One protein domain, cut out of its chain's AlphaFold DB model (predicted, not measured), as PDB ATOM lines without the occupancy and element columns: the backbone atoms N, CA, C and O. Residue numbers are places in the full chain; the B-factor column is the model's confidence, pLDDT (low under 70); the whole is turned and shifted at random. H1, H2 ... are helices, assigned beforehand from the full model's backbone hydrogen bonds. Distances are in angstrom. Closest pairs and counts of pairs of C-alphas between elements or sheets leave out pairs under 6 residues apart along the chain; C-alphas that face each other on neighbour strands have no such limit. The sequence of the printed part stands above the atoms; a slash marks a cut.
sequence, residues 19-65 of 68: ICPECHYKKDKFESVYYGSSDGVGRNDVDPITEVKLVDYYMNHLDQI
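This is residues 19 to 65 of the 68 residues of an uncharacterized protein of Oenococcus oeni AWRIB429 (UniProt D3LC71). Two helices, H1 and the shorter H2, are set about at right angles, the last turn of H2 packing on H1 near Lys 26. A wide loop, residues 35 to 51, swings out from the end of H1 and comes back to begin H2. The printed part has 47 residues and is all helix in class, though under half of them, 23, are in named elements. It is compact, with a radius of gyration of the C-alphas of 10.4 A, and spans 27 by 20 by 19 A.

Find C-alpha 21 at (193.301, 155.912, 134.607); from there H1, residues 21 to 34, runs 19.9 A to C-alpha 34 at (209.491, 159.300, 145.657). H2, residues 52 to 60, runs 12.9 A and ends at C-alpha 60, (198.197, 153.084, 148.017).

Look at Lys 26 and Met 59: H1 and H2 touch there, their closest C-alphas 5.2 A apart. Their lines are about perpendicular, at 87 degrees. In H1 and H2 every O i to N i+4 pair is within hydrogen-bond range.

The farthest C-alphas, of Cys 20 and Asp 45, are 28.4 A apart. The printed part has no cut. The link from H1 to H2 is long, with 17 residues. Confidence is low, under 70, at residues 38 to 41.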
ATOM      1  N   ILE A  19     197.989 150.491 132.045       91.75
ATOM      2  CA  ILE A  19     197.421 150.834 133.350       91.75
ATOM      3  C   ILE A  19     196.108 151.611 133.200       91.75
ATOM      4  O   ILE A  19     195.938 152.416 132.282       91.75
ATOM      5  N   CYS A  20     195.148 151.376 134.098       96.69
ATOM      6  CA  CYS A  20     193.884 152.114 134.080       96.69
ATOM      7  C   CYS A  20     194.078 153.574 134.552       96.69
ATOM      8  O   CYS A  20     195.046 153.863 135.260       96.69
ATOM      9  N   PRO A  21     193.154 154.501 134.235       97.62
ATOM     10  CA  PRO A  21     193.301 155.912 134.607       97.62
ATOM     11  C   PRO A  21     193.446 156.167 136.117       97.62
ATOM     12  O   PRO A  21     194.231 157.020 136.525       97.62
ATOM     13  N   GLU A  22     192.721 155.423 136.960       96.94
ATOM     14  CA  GLU A  22     192.805 155.580 138.419       96.94
ATOM     15  C   GLU A  22     194.176 155.147 138.954       96.94
ATOM     16  O   GLU A  22     194.816 155.872 139.718       96.94
ATOM     17  N   CYS A  23     194.650 153.977 138.522       95.25
ATOM     18  CA  CYS A  23     195.969 153.477 138.888       95.25
ATOM     19  C   CYS A  23     197.071 154.389 138.336       95.25
ATOM     20  O   CYS A  23     198.029 154.669 139.052       95.25
ATOM     21  N   HIS A  24     196.912 154.937 137.126       95.06
ATOM     22  CA  HIS A  24     197.852 155.912 136.573       95.06
ATOM     23  C   HIS A  24     197.978 157.145 137.473       95.06
ATOM     24  O   HIS A  24     199.086 157.542 137.815       95.06
ATOM     25  N   TYR A  25     196.858 157.705 137.933       95.38
ATOM     26  CA  TYR A  25     196.868 158.860 138.830       95.38
ATOM     27  C   TYR A  25     197.558 158.574 140.174       95.38
ATOM     28  O   TYR A  25     198.314 159.402 140.685       95.38
ATOM     29  N   LYS A  26     197.319 157.393 140.760       96.12
ATOM     30  CA  LYS A  26     198.019 156.963 141.983       96.12
ATOM     31  C   LYS A  26     199.522 156.803 141.745       96.12
ATOM     32  O   LYS A  26     200.309 157.236 142.583       96.12
ATOM     33  N   LYS A  27     199.906 156.234 140.596       94.00
ATOM     34  CA  LYS A  27     201.302 156.114 140.161       94.00
ATOM     35  C   LYS A  27     201.963 157.487 140.086       94.00
ATOM     36  O   LYS A  27     202.999 157.673 140.706       94.00
ATOM     37  N   ASP A  28     201.324 158.458 139.437       93.19
ATOM     38  CA  ASP A  28     201.879 159.807 139.273       93.19
ATOM     39  C   ASP A  28     202.117 160.496 140.628       93.19
ATOM     40  O   ASP A  28     203.136 161.154 140.831       93.19
ATOM     41  N   LYS A  29     201.212 160.304 141.600       94.06
ATOM     42  CA  LYS A  29     201.410 160.797 142.974       94.06
ATOM     43  C   LYS A  29     202.592 160.140 143.666       94.06
ATOM     44  O   LYS A  29     203.394 160.840 144.276       94.06
ATOM     45  N   PHE A  30     202.671 158.814 143.603       94.31
ATOM     46  CA  PHE A  30     203.790 158.068 144.169       94.31
ATOM     47  C   PHE A  30     205.113 158.538 143.553       94.31
ATOM     48  O   PHE A  30     206.027 158.900 144.288       94.31
ATOM     49  N   GLU A  31     205.194 158.603 142.222       93.06
ATOM     50  CA  GLU A  31     206.399 159.019 141.505       93.06
ATOM     51  C   GLU A  31     206.792 160.454 141.869       93.06
ATOM     52  O   GLU A  31     207.965 160.706 142.138       93.06
ATOM     53  N   SER A  32     205.813 161.360 141.990       91.31
ATOM     54  CA  SER A  32     206.046 162.741 142.422       91.31
ATOM     55  C   SER A  32     206.623 162.851 143.836       91.31
ATOM     56  O   SER A  32     207.361 163.796 144.110       91.31
ATOM     57  N   VAL A  33     206.250 161.945 144.745       91.88
ATOM     58  CA  VAL A  33     206.746 161.935 146.129       91.88
ATOM     59  C   VAL A  33     208.112 161.261 146.212       91.88
ATOM     60  O   VAL A  33     208.998 161.781 146.885       91.88
ATOM     61  N   TYR A  34     208.287 160.119 145.543       93.38
ATOM     62  CA  TYR A  34     209.491 159.300 145.657       93.38
ATOM     63  C   TYR A  34     210.624 159.786 144.753       93.38
ATOM     64  O   TYR A  34     211.694 160.113 145.254       93.38
ATOM     65  N   TYR A  35     210.388 159.897 143.443       91.75
ATOM     66  CA  TYR A  35     211.396 160.336 142.469       91.75
ATOM     67  C   TYR A  35     211.487 161.862 142.358       91.75
ATOM     68  O   TYR A  35     212.496 162.392 141.885       91.75
ATOM     69  N   GLY A  36     210.453 162.570 142.814       88.12
ATOM     70  CA  GLY A  36     210.377 164.024 142.782       88.12
ATOM     71  C   GLY A  36     209.502 164.559 141.646       88.12
ATOM     72  O   GLY A  36     208.809 163.813 140.961       88.12
ATOM     73  N   SER A  37     209.495 165.878 141.465       75.56
ATOM     74  CA  SER A  37     208.536 166.568 140.593       75.56
ATOM     75  C   SER A  37     208.562 166.079 139.137       75.56
ATOM     76  O   SER A  37     209.619 165.927 138.519       75.56
ATOM     77  N   SER A  38     207.371 165.931 138.551       68.88
ATOM     78  CA  SER A  38     207.168 165.549 137.149       68.88
ATOM     79  C   SER A  38     207.667 166.590 136.135       68.88
ATOM     80  O   SER A  38     207.728 166.290 134.948       68.88
ATOM     81  N   ASP A  39     208.014 167.807 136.569       69.69
ATOM     82  CA  ASP A  39     208.626 168.847 135.723       69.69
ATOM     83  C   ASP A  39     210.167 168.780 135.674       69.69
ATOM     84  O   ASP A  39     210.796 169.531 134.931       69.69
ATOM     85  N   GLY A  40     210.780 167.875 136.446       63.53
ATOM     86  CA  GLY A  40     212.227 167.672 136.492       63.53
ATOM     87  C   GLY A  40     213.014 168.692 137.324       63.53
ATOM     88  O   GLY A  40     214.231 168.556 137.416       63.53
ATOM     89  N   VAL A  41     212.364 169.681 137.953       66.31
ATOM     90  CA  VAL A  41     213.041 170.745 138.727       66.31
ATOM     91  C   VAL A  41     213.326 170.325 140.178       66.31
ATOM     92  O   VAL A  41     214.214 170.880 140.818       66.31
ATOM     93  N   GLY A  42     212.634 169.304 140.691       71.38
ATOM     94  CA  GLY A  42     212.802 168.805 142.061       71.38
ATOM     95  C   GLY A  42     212.917 167.290 142.122       71.38
ATOM     96  O   GLY A  42     211.998 166.655 142.626       71.38
ATOM     97  N   ARG A  43     213.996 166.720 141.570       81.31
ATOM     98  CA  ARG A  43     214.303 165.282 141.660       81.31
ATOM     99  C   ARG A  43     214.903 164.936 143.024       81.31
ATOM    100  O   ARG A  43     215.774 165.660 143.503       81.31
ATOM    101  N   ASN A  44     214.481 163.813 143.592       86.88
ATOM    102  CA  ASN A  44     215.094 163.257 144.796       86.88
ATOM    103  C   ASN A  44     216.276 162.352 144.421       86.88
ATOM    104  O   ASN A  44     216.272 161.728 143.358       86.88
ATOM    105  N   ASP A  45     217.266 162.263 145.307       89.12
ATOM    106  CA  ASP A  45     218.379 161.317 145.193       89.12
ATOM    107  C   ASP A  45     217.970 159.985 145.839       89.12
ATOM    108  O   ASP A  45     218.112 159.789 147.045       89.12
ATOM    109  N   VAL A  46     217.331 159.119 145.048       90.31
ATOM    110  CA  VAL A  46     216.773 157.834 145.496       90.31
ATOM    111  C   VAL A  46     217.132 156.717 144.530       90.31
ATOM    112  O   VAL A  46     217.289 156.940 143.328       90.31
ATOM    113  N   ASP A  47     217.205 155.496 145.053       92.12
ATOM    114  CA  ASP A  47     217.400 154.308 144.232       92.12
ATOM    115  C   ASP A  47     216.164 154.000 143.365       92.12
ATOM    116  O   ASP A  47     215.024 154.266 143.755       92.12
ATOM    117  N   PRO A  48     216.350 153.398 142.180       90.94
ATOM    118  CA  PRO A  48     215.241 152.935 141.361       90.94
ATOM    119  C   PRO A  48     214.489 151.779 142.039       90.94
ATOM    120  O   PRO A  48     215.087 150.775 142.430       90.94
ATOM    121  N   ILE A  49     213.156 151.857 142.102       91.00
ATOM    122  CA  ILE A  49     212.324 150.715 142.512       91.00
ATOM    123  C   ILE A  49     212.128 149.784 141.315       91.00
ATOM    124  O   ILE A  49     211.477 150.143 140.333       91.00
ATOM    125  N   THR A  50     212.661 148.568 141.425       88.44
ATOM    126  CA  THR A  50     212.563 147.515 140.399       88.44
ATOM    127  C   THR A  50     211.471 146.483 140.699       88.44
ATOM    128  O   THR A  50     211.055 145.740 139.813       88.44
ATOM    129  N   GLU A  51     210.958 146.446 141.931       90.50
ATOM    130  CA  GLU A  51     209.903 145.521 142.341       90.50
ATOM    131  C   GLU A  51     208.506 146.134 142.168       90.50
ATOM    132  O   GLU A  51     208.091 147.010 142.928       90.50
ATOM    133  N   VAL A  52     207.719 145.609 141.222       87.62
ATOM    134  CA  VAL A  52     206.349 146.092 140.938       87.62
ATOM    135  C   VAL A  52     205.433 146.042 142.169       87.62
ATOM    136  O   VAL A  52     204.608 146.932 142.362       87.62
ATOM    137  N   LYS A  53     205.595 145.047 143.051       92.44
ATOM    138  CA  LYS A  53     204.795 144.945 144.286       92.44
ATOM    139  C   LYS A  53     205.021 146.126 145.228       92.44
ATOM    140  O   LYS A  53     204.101 146.530 145.933       92.44
ATOM    141  N   LEU A  54     206.234 146.671 145.244       93.94
ATOM    142  CA  LEU A  54     206.566 147.820 146.074       93.94
ATOM    143  C   LEU A  54     205.964 149.108 145.496       93.94
ATOM    144  O   LEU A  54     205.467 149.944 146.248       93.94
ATOM    145  N   VAL A  55     205.922 149.225 144.163       92.19
ATOM    146  CA  VAL A  55     205.210 150.310 143.470       92.19
ATOM    147  C   VAL A  55     203.722 150.287 143.826       92.19
ATOM    148  O   VAL A  55     203.195 151.300 144.279       92.19
ATOM    149  N   ASP A  56     203.061 149.130 143.710       93.00
ATOM    150  CA  ASP A  56     201.642 148.982 144.073       93.00
ATOM    151  C   ASP A  56     201.381 149.323 145.551       93.00
ATOM    152  O   ASP A  56     200.425 150.031 145.883       93.00
ATOM    153  N   TYR A  57     202.273 148.900 146.451       96.50
ATOM    154  CA  TYR A  57     202.176 149.253 147.863       96.50
ATOM    155  C   TYR A  57     202.210 150.774 148.072       96.50
ATOM    156  O   TYR A  57     201.283 151.325 148.672       96.50
ATOM    157  N   TYR A  58     203.220 151.473 147.545       95.94
ATOM    158  CA  TYR A  58     203.366 152.917 147.757       95.94
ATOM    159  C   TYR A  58     202.323 153.758 147.026       95.94
ATOM    160  O   TYR A  58     201.890 154.775 147.563       95.94
ATOM    161  N   MET A  59     201.832 153.306 145.871       94.81
ATOM    162  CA  MET A  59     200.681 153.916 145.195       94.81
ATOM    163  C   MET A  59     199.445 154.022 146.099       94.81
ATOM    164  O   MET A  59     198.617 154.917 145.911       94.81
ATOM    165  N   ASN A  60     199.314 153.122 147.078       96.25
ATOM    166  CA  ASN A  60     198.197 153.084 148.017       96.25
ATOM    167  C   ASN A  60     198.567 153.552 149.444       96.25
ATOM    168  O   ASN A  60     197.663 153.747 150.252       96.25
ATOM    169  N   HIS A  61     199.852 153.784 149.743       96.50
ATOM    170  CA  HIS A  61     200.367 154.147 151.075       96.50
ATOM    171  C   HIS A  61     201.446 155.241 150.980       96.50
ATOM    172  O   HIS A  61     202.604 155.038 151.348       96.50
ATOM    173  N   LEU A  62     201.081 156.412 150.446       94.06
ATOM    174  CA  LEU A  62     202.023 157.517 150.204       94.06
ATOM    175  C   LEU A  62     202.735 158.007 151.478       94.06
ATOM    176  O   LEU A  62     203.856 158.499 151.413       94.06
ATOM    177  N   ASP A  63     202.096 157.873 152.640       94.50
ATOM    178  CA  ASP A  63     202.638 158.229 153.954       94.50
ATOM    179  C   ASP A  63     203.743 157.278 154.442       94.50
ATOM    180  O   ASP A  63     204.495 157.629 155.350       94.50
ATOM    181  N   GLN A  64     203.856 156.101 153.824       95.88
ATOM    182  CA  GLN A  64     204.846 155.072 154.146       95.88
ATOM    183  C   GLN A  64     206.074 155.119 153.223       95.88
ATOM    184  O   GLN A  64     206.989 154.309 153.380       95.88
ATOM    185  N   ILE A  65     206.111 156.043 152.254       92.06
ATOM    186  CA  ILE A  65     207.265 156.217 151.368       92.06
ATOM    187  C   ILE A  65     208.469 156.701 152.200       92.06
ATOM    188  O   ILE A  65     208.352 157.717 152.896       92.06
TER     189      ILE A  65